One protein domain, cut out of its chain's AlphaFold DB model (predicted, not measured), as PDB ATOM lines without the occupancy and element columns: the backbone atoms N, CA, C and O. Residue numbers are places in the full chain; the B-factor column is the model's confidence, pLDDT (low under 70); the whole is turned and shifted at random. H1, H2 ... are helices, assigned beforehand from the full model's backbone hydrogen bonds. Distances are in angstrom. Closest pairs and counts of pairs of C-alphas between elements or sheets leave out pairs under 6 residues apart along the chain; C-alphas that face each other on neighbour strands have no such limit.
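AT A GLANCE: This is residues 559 to 663 of the 665 residues of an uncharacterized protein of Naegleria fowleri (UniProt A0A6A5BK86). One long helix, H6, makes a spine; H2 and H4 pack beside parts of it in a three-helix bundle, and H1 runs along its residues 639 to 650. The short H3 packs on H2 away from H6, and the short H5 lies on the way from H4 back into H6. The printed part has 105 residues, with six named helices, H1 to H6 in chain order, and no named strand: the class is all helix. It is compact, with a radius of gyration of the C-alphas of 14.2 A and spans of 43 by 29 by 19 A.

HOW THE PARTS SIT: Start at H6, residues 634 to 661. H1, residues 559 to 572, touches it at a shallow tilt of 25 degrees, the same way; the closest C-alphas, Lys 561 and Leu 639, are 6.4 A apart. H2, residues 577 to 588, touches H6 with residues 577 to 581 alone, opposite ways at 20 degrees, a shallow tilt; the closest C-alphas, Phe 577 and Ala 654, are 5.3 A apart. H4, residues 606 to 620, touches H6 with residues 617 to 620 alone, the closest C-alphas being Ile 620 and Leu 644 at 6.0 A. H3, residues 595 to 598, touches H2, closest at C-alphas 586 and 595, 6.2 A. H5, residues 626 to 629, is close to H6 but not clearly touching: C-alphas 628 and 637 are closest, 7.0 A. In H1, H2, H4 and H6 every O i to N i+4 pair is within hydrogen-bond range; H3 and H5 are too short for one.

IN THESE COORDINATES: Find C-alpha 634 at (52.285, 30.697, -42.485); H6 runs 41.0 A to C-alpha 661 at (36.182, 61.210, -20.321). H4 spans 21.1 A, H1 20.0 A, H2 16.4 A.

THE WHOLE: The C-alphas farthest apart, Asn 633 and Lys 663, are 45.3 A apart. The printed part has no cut, and no link is long. Look for pLDDT under 70 at residues 621 to 632, among others.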
ATOM      1  N   LYS A 559      38.675  37.074 -46.295       85.88
ATOM      2  CA  LYS A 559      37.367  36.875 -45.647       85.88
ATOM      3  C   LYS A 559      37.507  36.606 -44.150       85.88
ATOM      4  O   LYS A 559      36.723  37.112 -43.353       85.88
ATOM      5  N   GLU A 560      38.513  35.828 -43.774       86.19
ATOM      6  CA  GLU A 560      38.768  35.495 -42.379       86.19
ATOM      7  C   GLU A 560      39.287  36.701 -41.580       86.19
ATOM      8  O   GLU A 560      38.836  36.943 -40.462       86.19
ATOM      9  N   LYS A 561      40.155  37.532 -42.173       87.31
ATOM     10  CA  LYS A 561      40.560  38.819 -41.581       87.31
ATOM     11  C   LYS A 561      39.372  39.761 -41.386       87.31
ATOM     12  O   LYS A 561      39.274  40.402 -40.341       87.31
ATOM     13  N   ASP A 562      38.477  39.834 -42.369       84.88
ATOM     14  CA  ASP A 562      37.279  40.673 -42.301       84.88
ATOM     15  C   ASP A 562      36.346  40.198 -41.172       84.88
ATOM     16  O   ASP A 562      35.899  41.007 -40.360       84.88
ATOM     17  N   ARG A 563      36.149  38.878 -41.036       91.88
ATOM     18  CA  ARG A 563      35.392  38.263 -39.931       91.88
ATOM     19  C   ARG A 563      35.978  38.611 -38.563       91.88
ATOM     20  O   ARG A 563      35.255  39.079 -37.685       91.88
ATOM     21  N   ILE A 564      37.290  38.442 -38.390       84.69
ATOM     22  CA  ILE A 564      38.001  38.798 -37.149       84.69
ATOM     23  C   ILE A 564      37.804  40.286 -36.825       84.69
ATOM     24  O   ILE A 564      37.549  40.658 -35.677       84.69
ATOM     25  N   GLN A 565      37.886  41.151 -37.837       85.69
ATOM     26  CA  GLN A 565      37.680  42.587 -37.679       85.69
ATOM     27  C   GLN A 565      36.250  42.923 -37.237       85.69
ATOM     28  O   GLN A 565      36.060  43.760 -36.349       85.69
ATOM     29  N   GLU A 566      35.241  42.280 -37.819       87.94
ATOM     30  CA  GLU A 566      33.844  42.427 -37.404       87.94
ATOM     31  C   GLU A 566      33.628  41.969 -35.955       87.94
ATOM     32  O   GLU A 566      33.034  42.714 -35.168       87.94
ATOM     33  N   GLU A 567      34.169  40.809 -35.573       86.38
ATOM     34  CA  GLU A 567      34.078  40.265 -34.212       86.38
ATOM     35  C   GLU A 567      34.698  41.219 -33.176       86.38
ATOM     36  O   GLU A 567      34.065  41.544 -32.164       86.38
ATOM     37  N   ILE A 568      35.900  41.745 -33.442       84.31
ATOM     38  CA  ILE A 568      36.584  42.690 -32.542       84.31
ATOM     39  C   ILE A 568      35.809  44.008 -32.434       84.31
ATOM     40  O   ILE A 568      35.647  44.554 -31.337       84.31
ATOM     41  N   ASN A 569      35.303  44.538 -33.549       82.69
ATOM     42  CA  ASN A 569      34.521  45.774 -33.541       82.69
ATOM     43  C   ASN A 569      33.208  45.611 -32.767       82.69
ATOM     44  O   ASN A 569      32.843  46.490 -31.981       82.69
ATOM     45  N   ALA A 570      32.510  44.489 -32.954       82.75
ATOM     46  CA  ALA A 570      31.278  44.183 -32.236       82.75
ATOM     47  C   ALA A 570      31.530  44.060 -30.729       82.75
ATOM     48  O   ALA A 570      30.829  44.687 -29.929       82.75
ATOM     49  N   TRP A 571      32.571  43.318 -30.347       84.00
ATOM     50  CA  TRP A 571      32.957  43.138 -28.952       84.00
ATOM     51  C   TRP A 571      33.348  44.466 -28.278       84.00
ATOM     52  O   TRP A 571      32.922  44.732 -27.158       84.00
ATOM     53  N   THR A 572      34.095  45.344 -28.951       81.38
ATOM     54  CA  THR A 572      34.626  46.587 -28.348       81.38
ATOM     55  C   THR A 572      33.615  47.733 -28.255       81.38
ATOM     56  O   THR A 572      33.802  48.645 -27.446       81.38
ATOM     57  N   LYS A 573      32.532  47.708 -29.044       79.50
ATOM     58  CA  LYS A 573      31.573  48.821 -29.179       79.50
ATOM     59  C   LYS A 573      30.889  49.228 -27.867       79.50
ATOM     60  O   LYS A 573      30.658  50.418 -27.664       79.50
ATOM     61  N   ASN A 574      30.609  48.270 -26.983       77.44
ATOM     62  CA  ASN A 574      29.823  48.481 -25.756       77.44
ATOM     63  C   ASN A 574      30.598  48.175 -24.460       77.44
ATOM     64  O   ASN A 574      29.998  48.091 -23.391       77.44
ATOM     65  N   GLN A 575      31.917  47.988 -24.539       81.31
ATOM     66  CA  GLN A 575      32.746  47.631 -23.388       81.31
ATOM     67  C   GLN A 575      33.474  48.862 -22.839       81.31
ATOM     68  O   GLN A 575      34.013  49.687 -23.579       81.31
ATOM     69  N   THR A 576      33.525  48.986 -21.515       85.19
ATOM     70  CA  THR A 576      34.372  49.981 -20.845       85.19
ATOM     71  C   THR A 576      35.848  49.654 -21.061       85.19
ATOM     72  O   THR A 576      36.225  48.494 -21.234       85.19
ATOM     73  N   PHE A 577      36.723  50.661 -20.985       88.19
ATOM     74  CA  PHE A 577      38.167  50.451 -21.149       88.19
ATOM     75  C   PHE A 577      38.723  49.370 -20.209       88.19
ATOM     76  O   PHE A 577      39.546  48.558 -20.619       88.19
ATOM     77  N   ARG A 578      38.210  49.288 -18.976       85.69
ATOM     78  CA  ARG A 578      38.565  48.229 -18.027       85.69
ATOM     79  C   ARG A 578      38.125  46.838 -18.497       85.69
ATOM     80  O   ARG A 578      38.923  45.910 -18.421       85.69
ATOM     81  N   GLN A 579      36.889  46.688 -18.975       85.88
ATOM     82  CA  GLN A 579      36.398  45.410 -19.508       85.88
ATOM     83  C   GLN A 579      37.216  44.960 -20.722       85.88
ATOM     84  O   GLN A 579      37.534  43.781 -20.841       85.88
ATOM     85  N   ILE A 580      37.628  45.909 -21.568       87.56
ATOM     86  CA  ILE A 580      38.509  45.642 -22.708       87.56
ATOM     87  C   ILE A 580      39.874  45.119 -22.232       87.56
ATOM     88  O   ILE A 580      40.346  44.110 -22.746       87.56
ATOM     89  N   LEU A 581      40.495  45.747 -21.226       87.44
ATOM     90  CA  LEU A 581      41.776  45.281 -20.675       87.44
ATOM     91  C   LEU A 581      41.674  43.900 -20.018       87.44
ATOM     92  O   LEU A 581      42.529  43.056 -20.272       87.44
ATOM     93  N   ASN A 582      40.639  43.665 -19.208       85.38
ATOM     94  CA  ASN A 582      40.423  42.378 -18.542       85.38
ATOM     95  C   ASN A 582      40.238  41.247 -19.563       85.38
ATOM     96  O   ASN A 582      40.912  40.228 -19.466       85.38
ATOM     97  N   HIS A 583      39.419  41.463 -20.594       85.19
ATOM     98  CA  HIS A 583      39.212  40.473 -21.650       85.19
ATOM     99  C   HIS A 583      40.500  40.138 -22.416       85.19
ATOM    100  O   HIS A 583      40.750  38.982 -22.747       85.19
ATOM    101  N   VAL A 584      41.350  41.136 -22.690       84.25
ATOM    102  CA  VAL A 584      42.631  40.877 -23.358       84.25
ATOM    103  C   VAL A 584      43.551  40.025 -22.484       84.25
ATOM    104  O   VAL A 584      44.229  39.141 -23.003       84.25
ATOM    105  N   VAL A 585      43.568  40.253 -21.169       82.50
ATOM    106  CA  VAL A 585      44.328  39.407 -20.236       82.50
ATOM    107  C   VAL A 585      43.796  37.975 -20.264       82.50
ATOM    108  O   VAL A 585      44.583  37.052 -20.441       82.50
ATOM    109  N   GLU A 586      42.480  37.787 -20.173       79.62
ATOM    110  CA  GLU A 586      41.851  36.457 -20.201       79.62
ATOM    111  C   GLU A 586      42.162  35.691 -21.492       79.62
ATOM    112  O   GLU A 586      42.456  34.495 -21.458       79.62
ATOM    113  N   LYS A 587      42.111  36.375 -22.641       81.44
ATOM    114  CA  LYS A 587      42.254  35.731 -23.952       81.44
ATOM    115  C   LYS A 587      43.717  35.535 -24.374       81.44
ATOM    116  O   LYS A 587      44.026  34.513 -24.980       81.44
ATOM    117  N   TYR A 588      44.616  36.469 -24.054       77.44
ATOM    118  CA  TYR A 588      45.970  36.509 -24.636       77.44
ATOM    119  C   TYR A 588      47.118  36.393 -23.634       77.44
ATOM    120  O   TYR A 588      48.276  36.321 -24.052       77.44
ATOM    121  N   HIS A 589      46.864  36.377 -22.323       77.44
ATOM    122  CA  HIS A 589      47.960  36.235 -21.369       77.44
ATOM    123  C   HIS A 589      48.501  34.788 -21.373       77.44
ATOM    124  O   HIS A 589      47.723  33.846 -21.200       77.44
ATOM    125  N   PRO A 590      49.825  34.592 -21.536       69.50
ATOM    126  CA  PRO A 590      50.430  33.287 -21.818       69.50
ATOM    127  C   PRO A 590      50.314  32.276 -20.669       69.50
ATOM    128  O   PRO A 590      50.283  31.076 -20.922       69.50
ATOM    129  N   ASN A 591      50.229  32.744 -19.419       71.81
ATOM    130  CA  ASN A 591      50.001  31.892 -18.252       71.81
ATOM    131  C   ASN A 591      48.569  32.068 -17.732       71.81
ATOM    132  O   ASN A 591      48.236  33.166 -17.285       71.81
ATOM    133  N   LYS A 592      47.751  31.007 -17.781       68.88
ATOM    134  CA  LYS A 592      46.342  31.027 -17.345       68.88
ATOM    135  C   LYS A 592      46.162  31.078 -15.829       68.88
ATOM    136  O   LYS A 592      45.143  31.571 -15.357       68.88
ATOM    137  N   GLU A 593      47.151  30.625 -15.066       68.62
ATOM    138  CA  GLU A 593      47.079  30.601 -13.599       68.62
ATOM    139  C   GLU A 593      47.241  32.006 -12.992       68.62
ATOM    140  O   GLU A 593      46.637  32.321 -11.969       68.62
ATOM    141  N   ASP A 594      47.957  32.900 -13.682       65.62
ATOM    142  CA  ASP A 594      48.191  34.280 -13.237       65.62
ATOM    143  C   ASP A 594      47.033  35.238 -13.569       65.62
ATOM    144  O   ASP A 594      47.014  36.375 -13.083       65.62
ATOM    145  N   HIS A 595      46.060  34.808 -14.388       71.56
ATOM    146  CA  HIS A 595      44.985  35.662 -14.916       71.56
ATOM    147  C   HIS A 595      44.200  36.353 -13.802       71.56
ATOM    148  O   HIS A 595      44.048  37.572 -13.830       71.56
ATOM    149  N   ALA A 596      43.771  35.600 -12.786       68.75
ATOM    150  CA  ALA A 596      42.932  36.111 -11.701       68.75
ATOM    151  C   ALA A 596      43.596  37.249 -10.907       68.75
ATOM    152  O   ALA A 596      42.911  38.158 -10.445       68.75
ATOM    153  N   SER A 597      44.929  37.234 -10.794       70.75
ATOM    154  CA  SER A 597      45.703  38.268 -10.091       70.75
ATOM    155  C   SER A 597      45.860  39.575 -10.885       70.75
ATOM    156  O   SER A 597      46.215  40.610 -10.322       70.75
ATOM    157  N   LEU A 598      45.611  39.533 -12.199       72.62
ATOM    158  CA  LEU A 598      45.781  40.654 -13.126       72.62
ATOM    159  C   LEU A 598      44.454  41.310 -13.525       72.62
ATOM    160  O   LEU A 598      44.479  42.404 -14.091       72.62
ATOM    161  N   LEU A 599      43.314  40.677 -13.235       80.81
ATOM    162  CA  LEU A 599      41.988  41.231 -13.505       80.81
ATOM    163  C   LEU A 599      41.684  42.401 -12.571       80.81
ATOM    164  O   LEU A 599      41.752  42.294 -11.349       80.81
ATOM    165  N   LEU A 600      41.291  43.533 -13.147       82.38
ATOM    166  CA  LEU A 600      40.951  44.721 -12.370       82.38
ATOM    167  C   LEU A 600      39.556  44.562 -11.740       82.38
ATOM    168  O   LEU A 600      38.604  44.307 -12.495       82.38
ATOM    169  N   PRO A 601      39.374  44.777 -10.420       79.44
ATOM    170  CA  PRO A 601      38.060  44.845  -9.772       79.44
ATOM    171  C   PRO A 601      37.310  46.139 -10.122       79.44
ATOM    172  O   PRO A 601      37.873  47.061 -10.710       79.44
ATOM    173  N   ILE A 602      36.012  46.215  -9.792       77.31
ATOM    174  CA  ILE A 602      35.163  47.376 -10.142       77.31
ATOM    175  C   ILE A 602      35.650  48.671  -9.497       77.31
ATOM    176  O   ILE A 602      35.554  49.727 -10.115       77.31
ATOM    177  N   SER A 603      36.256  48.561  -8.320       79.44
ATOM    178  CA  SER A 603      36.840  49.654  -7.549       79.44
ATOM    179  C   SER A 603      38.285  50.005  -7.928       79.44
ATOM    180  O   SER A 603      38.924  50.719  -7.170       79.44
ATOM    181  N   ALA A 604      38.836  49.471  -9.025       80.69
ATOM    182  CA  ALA A 604      40.241  49.697  -9.371       80.69
ATOM    183  C   ALA A 604      40.531  51.176  -9.674       80.69
ATOM    184  O   ALA A 604      39.877  51.788 -10.526       80.69
ATOM    185  N   ASP A 605      41.563  51.717  -9.032       80.88
ATOM    186  CA  ASP A 605      41.930  53.122  -9.173       80.88
ATOM    187  C   ASP A 605      42.745  53.389 -10.448       80.88
ATOM    188  O   ASP A 605      43.370  52.512 -11.057       80.88
ATOM    189  N   ARG A 606      42.788  54.663 -10.856       79.31
ATOM    190  CA  ARG A 606      43.483  55.133 -12.069       79.31
ATOM    191  C   ARG A 606      44.925  54.598 -12.227       79.31
ATOM    192  O   ARG A 606      45.273  54.224 -13.353       79.31
ATOM    193  N   PRO A 607      45.781  54.544 -11.182       84.50
ATOM    194  CA  PRO A 607      47.140  54.009 -11.306       84.50
ATOM    195  C   PRO A 607      47.179  52.512 -11.646       84.50
ATOM    196  O   PRO A 607      48.042  52.080 -12.412       84.50
ATOM    197  N   GLU A 608      46.232  51.730 -11.127       82.06
ATOM    198  CA  GLU A 608      46.144  50.281 -11.340       82.06
ATOM    199  C   GLU A 608      45.721  49.965 -12.778       82.06
ATOM    200  O   GLU A 608      46.363  49.156 -13.454       82.06
ATOM    201  N   ILE A 609      44.727  50.700 -13.291       83.88
ATOM    202  CA  ILE A 609      44.269  50.604 -14.685       83.88
ATOM    203  C   ILE A 609      45.419  50.916 -15.658       83.88
ATOM    204  O   ILE A 609      45.636  50.193 -16.632       83.88
ATOM    205  N   LEU A 610      46.201  51.968 -15.390       84.50
ATOM    206  CA  LEU A 610      47.347  52.350 -16.228       84.50
ATOM    207  C   LEU A 610      48.493  51.332 -16.166       84.50
ATOM    208  O   LEU A 610      49.166  51.107 -17.177       84.50
ATOM    209  N   LYS A 611      48.724  50.716 -15.000       86.25
ATOM    210  CA  LYS A 611      49.716  49.647 -14.834       86.25
ATOM    211  C   LYS A 611      49.329  48.420 -15.659       86.25
ATOM    212  O   LYS A 611      50.195  47.873 -16.343       86.25
ATOM    213  N   LEU A 612      48.051  48.030 -15.653       84.44
ATOM    214  CA  LEU A 612      47.577  46.923 -16.483       84.44
ATOM    215  C   LEU A 612      47.608  47.267 -17.974       84.44
ATOM    216  O   LEU A 612      48.087  46.457 -18.756       84.44
ATOM    217  N   TYR A 613      47.194  48.472 -18.377       86.06
ATOM    218  CA  TYR A 613      47.272  48.912 -19.776       86.06
ATOM    219  C   TYR A 613      48.684  48.767 -20.353       86.06
ATOM    220  O   TYR A 613      48.849  48.219 -21.439       86.06
ATOM    221  N   LYS A 614      49.717  49.196 -19.614       84.12
ATOM    222  CA  LYS A 614      51.117  49.035 -20.043       84.12
ATOM    223  C   LYS A 614      51.503  47.563 -20.222       84.12
ATOM    224  O   LYS A 614      52.205  47.241 -21.176       84.12
ATOM    225  N   LYS A 615      51.027  46.676 -19.340       80.25
ATOM    226  CA  LYS A 615      51.236  45.224 -19.463       80.25
ATOM    227  C   LYS A 615      50.489  44.636 -20.661       80.25
ATOM    228  O   LYS A 615      51.074  43.870 -21.407       80.25
ATOM    229  N   VAL A 616      49.236  45.025 -20.881       82.62
ATOM    230  CA  VAL A 616      48.418  44.582 -22.020       82.62
ATOM    231  C   VAL A 616      49.031  45.022 -23.347       82.62
ATOM    232  O   VAL A 616      49.170  44.214 -24.255       82.62
ATOM    233  N   VAL A 617      49.482  46.274 -23.442       81.25
ATOM    234  CA  VAL A 617      50.231  46.767 -24.605       81.25
ATOM    235  C   VAL A 617      51.468  45.910 -24.867       81.25
ATOM    236  O   VAL A 617      51.717  45.560 -26.012       81.25
ATOM    237  N   PHE A 618      52.206  45.522 -23.823       76.50
ATOM    238  CA  PHE A 618      53.367  44.640 -23.956       76.50
ATOM    239  C   PHE A 618      52.997  43.209 -24.388       76.50
ATOM    240  O   PHE A 618      53.717  42.612 -25.177       76.50
ATOM    241  N   ILE A 619      51.867  42.671 -23.915       73.25
ATOM    242  CA  ILE A 619      51.356  41.347 -24.313       73.25
ATOM    243  C   ILE A 619      50.969  41.321 -25.802       73.25
ATOM    244  O   ILE A 619      51.192  40.311 -26.470       73.25
ATOM    245  N   ILE A 620      50.401  42.419 -26.318       72.50
ATOM    246  CA  ILE A 620      49.921  42.514 -27.706       72.50
ATOM    247  C   ILE A 620      51.029  42.942 -28.694       72.50
ATOM    248  O   ILE A 620      51.004  42.515 -29.845       72.50
ATOM    249  N   HIS A 621      51.992  43.785 -28.293       69.69
ATOM    250  CA  HIS A 621      53.011  44.311 -29.214       69.69
ATOM    251  C   HIS A 621      53.944  43.200 -29.745       69.69
ATOM    252  O   HIS A 621      54.558  42.442 -28.993       69.69
ATOM    253  N   THR A 622      54.062  43.137 -31.072       54.84
ATOM    254  CA  THR A 622      54.859  42.208 -31.901       54.84
ATOM    255  C   THR A 622      56.359  42.549 -31.777       54.84
ATOM    256  O   THR A 622      56.683  43.729 -31.697       54.84
ATOM    257  N   ASP A 623      57.352  41.663 -31.613       49.94
ATOM    258  CA  ASP A 623      57.626  40.328 -32.186       49.94
ATOM    259  C   ASP A 623      57.947  39.261 -31.113       49.94
ATOM    260  O   ASP A 623      58.488  38.190 -31.393       49.94
ATOM    261  N   GLN A 624      57.662  39.581 -29.849       50.47
ATOM    262  CA  GLN A 624      58.039  38.774 -28.683       50.47
ATOM    263  C   GLN A 624      56.861  38.058 -28.019       50.47
ATOM    264  O   GLN A 624      57.063  37.385 -27.007       50.47
ATOM    265  N   SER A 625      55.648  38.174 -28.570       58.78
ATOM    266  CA  SER A 625      54.489  37.484 -28.008       58.78
ATOM    267  C   SER A 625      54.745  35.969 -28.003       58.78
ATOM    268  O   SER A 625      54.982  35.394 -29.072       58.78
ATOM    269  N   PRO A 626      54.688  35.291 -26.837       60.03
ATOM    270  CA  PRO A 626      54.828  33.836 -26.752       60.03
ATOM    271  C   PRO A 626      53.838  33.092 -27.659       60.03
ATOM    272  O   PRO A 626      54.123  31.983 -28.100       60.03
ATOM    273  N   LEU A 627      52.714  33.736 -27.995       62.34
ATOM    274  CA  LEU A 627      51.675  33.219 -28.883       62.34
ATOM    275  C   LEU A 627      52.166  32.998 -30.324       62.34
ATOM    276  O   LEU A 627      51.715  32.061 -30.972       62.34
ATOM    277  N   LEU A 628      53.125  33.802 -30.808       62.19
ATOM    278  CA  LEU A 628      53.692  33.691 -32.163       62.19
ATOM    279  C   LEU A 628      54.808  32.635 -32.279       62.19
ATOM    280  O   LEU A 628      55.274  32.371 -33.386       62.19
ATOM    281  N   ARG A 629      55.279  32.061 -31.158       59.78
ATOM    282  CA  ARG A 629      56.356  31.048 -31.139       59.78
ATOM    283  C   ARG A 629      55.857  29.609 -31.274       59.78
ATOM    284  O   ARG A 629      56.673  28.722 -31.519       59.78
ATOM    285  N   ASN A 630      54.557  29.369 -31.122       62.22
ATOM    286  CA  ASN A 630      53.982  28.054 -31.385       62.22
ATOM    287  C   ASN A 630      54.007  27.794 -32.898       62.22
ATOM    288  O   ASN A 630      53.761  28.715 -33.672       62.22
ATOM    289  N   TYR A 631      54.348  26.567 -33.311       54.41
ATOM    290  CA  TYR A 631      54.480  26.140 -34.711       54.41
ATOM    291  C   TYR A 631      53.152  26.272 -35.477       54.41
ATOM    292  O   TYR A 631      52.440  25.294 -35.677       54.41
ATOM    293  N   MET A 632      52.815  27.492 -35.879       61.38
ATOM    294  CA  MET A 632      51.681  27.808 -36.734       61.38
ATOM    295  C   MET A 632      52.131  27.802 -38.188       61.38
ATOM    296  O   MET A 632      53.250  28.223 -38.509       61.38
ATOM    297  N   ASN A 633      51.261  27.335 -39.080       73.62
ATOM    298  CA  ASN A 633      51.518  27.474 -40.509       73.62
ATOM    299  C   ASN A 633      51.543  28.973 -40.900       73.62
ATOM    300  O   ASN A 633      51.105  29.850 -40.148       73.62
ATOM    301  N   ALA A 634      52.098  29.302 -42.073       70.06
ATOM    302  CA  ALA A 634      52.285  30.697 -42.485       70.06
ATOM    303  C   ALA A 634      50.969  31.509 -42.521       70.06
ATOM    304  O   ALA A 634      50.990  32.703 -42.230       70.06
ATOM    305  N   GLN A 635      49.836  30.858 -42.815       72.50
ATOM    306  CA  GLN A 635      48.516  31.494 -42.883       72.50
ATOM    307  C   GLN A 635      47.942  31.798 -41.496       72.50
ATOM    308  O   GLN A 635      47.485  32.908 -41.244       72.50
ATOM    309  N   GLU A 636      47.997  30.834 -40.577       76.00
ATOM    310  CA  GLU A 636      47.587  30.997 -39.178       76.00
ATOM    311  C   GLU A 636      48.380  32.118 -38.513       76.00
ATOM    312  O   GLU A 636      47.820  32.953 -37.803       76.00
ATOM    313  N   ARG A 637      49.680  32.193 -38.813       75.56
ATOM    314  CA  ARG A 637      50.531  33.285 -38.351       75.56
ATOM    315  C   ARG A 637      50.077  34.637 -38.905       75.56
ATOM    316  O   ARG A 637      50.052  35.612 -38.159       75.56
ATOM    317  N   GLU A 638      49.727  34.713 -40.187       79.94
ATOM    318  CA  GLU A 638      49.236  35.944 -40.814       79.94
ATOM    319  C   GLU A 638      47.906  36.418 -40.201       79.94
ATOM    320  O   GLU A 638      47.752  37.606 -39.900       79.94
ATOM    321  N   LEU A 639      46.967  35.498 -39.965       82.75
ATOM    322  CA  LEU A 639      45.687  35.787 -39.313       82.75
ATOM    323  C   LEU A 639      45.877  36.232 -37.860       82.75
ATOM    324  O   LEU A 639      45.297  37.236 -37.453       82.75
ATOM    325  N   LEU A 640      46.749  35.559 -37.107       79.44
ATOM    326  CA  LEU A 640      47.054  35.917 -35.722       79.44
ATOM    327  C   LEU A 640      47.715  37.300 -35.619       79.44
ATOM    328  O   LEU A 640      47.361  38.094 -34.750       79.44
ATOM    329  N   ILE A 641      48.647  37.631 -36.522       80.38
ATOM    330  CA  ILE A 641      49.235  38.979 -36.598       80.38
ATOM    331  C   ILE A 641      48.147  40.023 -36.878       80.38
ATOM    332  O   ILE A 641      48.157  41.100 -36.278       80.38
ATOM    333  N   CYS A 642      47.201  39.719 -37.774       83.88
ATOM    334  CA  CYS A 642      46.069  40.596 -38.049       83.88
ATOM    335  C   CYS A 642      45.207  40.804 -36.794       83.88
ATOM    336  O   CYS A 642      45.017  41.949 -36.386       83.88
ATOM    337  N   GLU A 643      44.776  39.727 -36.130       84.69
ATOM    338  CA  GLU A 643      43.971  39.778 -34.902       84.69
ATOM    339  C   GLU A 643      44.649  40.620 -33.807       84.69
ATOM    340  O   GLU A 643      44.041  41.544 -33.261       84.69
ATOM    341  N   LEU A 644      45.934  40.374 -33.531       83.56
ATOM    342  CA  LEU A 644      46.695  41.114 -32.519       83.56
ATOM    343  C   LEU A 644      46.786  42.613 -32.843       83.56
ATOM    344  O   LEU A 644      46.579  43.449 -31.961       83.56
ATOM    345  N   ASN A 645      47.026  42.974 -34.107       83.06
ATOM    346  CA  ASN A 645      47.070  44.375 -34.537       83.06
ATOM    347  C   ASN A 645      45.715  45.079 -34.377       83.06
ATOM    348  O   ASN A 645      45.650  46.233 -33.944       83.06
ATOM    349  N   LEU A 646      44.620  44.394 -34.705       85.56
ATOM    350  CA  LEU A 646      43.271  44.938 -34.566       85.56
ATOM    351  C   LEU A 646      42.911  45.166 -33.092       85.56
ATOM    352  O   LEU A 646      42.409  46.234 -32.729       85.56
ATOM    353  N   ILE A 647      43.266  44.222 -32.220       86.94
ATOM    354  CA  ILE A 647      43.057  44.329 -30.769       86.94
ATOM    355  C   ILE A 647      43.899  45.442 -30.168       86.94
ATOM    356  O   ILE A 647      43.401  46.222 -29.355       86.94
ATOM    357  N   PHE A 648      45.155  45.568 -30.590       87.00
ATOM    358  CA  PHE A 648      46.016  46.667 -30.177       87.00
ATOM    359  C   PHE A 648      45.381  48.024 -30.483       87.00
ATOM    360  O   PHE A 648      45.270  48.885 -29.604       87.00
ATOM    361  N   ASN A 649      44.907  48.197 -31.717       85.06
ATOM    362  CA  ASN A 649      44.247  49.421 -32.153       85.06
ATOM    363  C   ASN A 649      42.976  49.694 -31.344       85.06
ATOM    364  O   ASN A 649      42.764  50.827 -30.901       85.06
ATOM    365  N   ALA A 650      42.164  48.668 -31.082       84.31
ATOM    366  CA  ALA A 650      40.975  48.792 -30.249       84.31
ATOM    367  C   ALA A 650      41.309  49.223 -28.811       84.31
ATOM    368  O   ALA A 650      40.704  50.162 -28.287       84.31
ATOM    369  N   VAL A 651      42.320  48.609 -28.188       87.88
ATOM    370  CA  VAL A 651      42.805  48.960 -26.844       87.88
ATOM    371  C   VAL A 651      43.314  50.406 -26.805       87.88
ATOM    372  O   VAL A 651      42.974  51.156 -25.885       87.88
ATOM    373  N   GLN A 652      44.068  50.845 -27.817       86.62
ATOM    374  CA  GLN A 652      44.523  52.233 -27.918       86.62
ATOM    375  C   GLN A 652      43.365  53.224 -28.079       86.62
ATOM    376  O   GLN A 652      43.365  54.285 -27.447       86.62
ATOM    377  N   GLN A 653      42.371  52.905 -28.909       84.88
ATOM    378  CA  GLN A 653      41.189  53.748 -29.085       84.88
ATOM    379  C   GLN A 653      40.367  53.838 -27.797       84.88
ATOM    380  O   GLN A 653      39.979  54.938 -27.392       84.88
ATOM    381  N   ALA A 654      40.150  52.713 -27.115       84.88
ATOM    382  CA  ALA A 654      39.452  52.668 -25.838       84.88
ATOM    383  C   ALA A 654      40.182  53.487 -24.763       84.88
ATOM    384  O   ALA A 654      39.548  54.268 -24.051       84.88
ATOM    385  N   TYR A 655      41.516  53.407 -24.713       88.81
ATOM    386  CA  TYR A 655      42.333  54.241 -23.830       88.81
ATOM    387  C   TYR A 655      42.165  55.736 -24.131       88.81
ATOM    388  O   TYR A 655      41.974  56.533 -23.213       88.81
ATOM    389  N   ARG A 656      42.200  56.134 -25.413       85.56
ATOM    390  CA  ARG A 656      41.991  57.536 -25.822       85.56
ATOM    391  C   ARG A 656      40.619  58.050 -25.383       85.56
ATOM    392  O   ARG A 656      40.549  59.137 -24.811       85.56
ATOM    393  N   ARG A 657      39.552  57.266 -25.592       83.75
ATOM    394  CA  ARG A 657      38.183  57.608 -25.158       83.75
ATOM    395  C   ARG A 657      38.093  57.744 -23.639       83.75
ATOM    396  O   ARG A 657      37.625  58.762 -23.140       83.75
ATOM    397  N   TRP A 658      38.607  56.764 -22.899       88.56
ATOM    398  CA  TRP A 658      38.618  56.794 -21.436       88.56
ATOM    399  C   TRP A 658      39.423  57.976 -20.875       88.56
ATOM    400  O   TRP A 658      38.979  58.649 -19.944       88.56
ATOM    401  N   LYS A 659      40.575  58.301 -21.478       84.00
ATOM    402  CA  LYS A 659      41.398  59.462 -21.102       84.00
ATOM    403  C   LYS A 659      40.691  60.798 -21.360       84.00
ATOM    404  O   LYS A 659      40.918  61.743 -20.611       84.00
ATOM    405  N   ALA A 660      39.878  60.895 -22.413       81.25
ATOM    406  CA  ALA A 660      39.090  62.092 -22.700       81.25
ATOM    407  C   ALA A 660      37.956  62.280 -21.676       81.25
ATOM    408  O   ALA A 660      37.781  63.377 -21.156       81.25
ATOM    409  N   LEU A 661      37.256  61.198 -21.324       76.50
ATOM    410  CA  LEU A 661      36.182  61.210 -20.321       76.50
ATOM    411  C   LEU A 661      36.692  61.535 -18.905       76.50
ATOM    412  O   LEU A 661      36.043  62.264 -18.169       76.50
ATOM    413  N   THR A 662      37.889  61.070 -18.543       68.50
ATOM    414  CA  THR A 662      38.533  61.316 -17.229       68.50
ATOM    415  C   THR A 662      39.311  62.639 -17.131       68.50
ATOM    416  O   THR A 662      40.122  62.807 -16.219       68.50
ATOM    417  N   LYS A 663      39.150  63.542 -18.110       58.59
ATOM    418  CA  LYS A 663      39.603  64.947 -18.051       58.59
ATOM    419  C   LYS A 663      38.448  65.940 -17.848       58.59
ATOM    420  O   LYS A 663      38.712  67.111 -17.602       58.59
TER     421      LYS A 663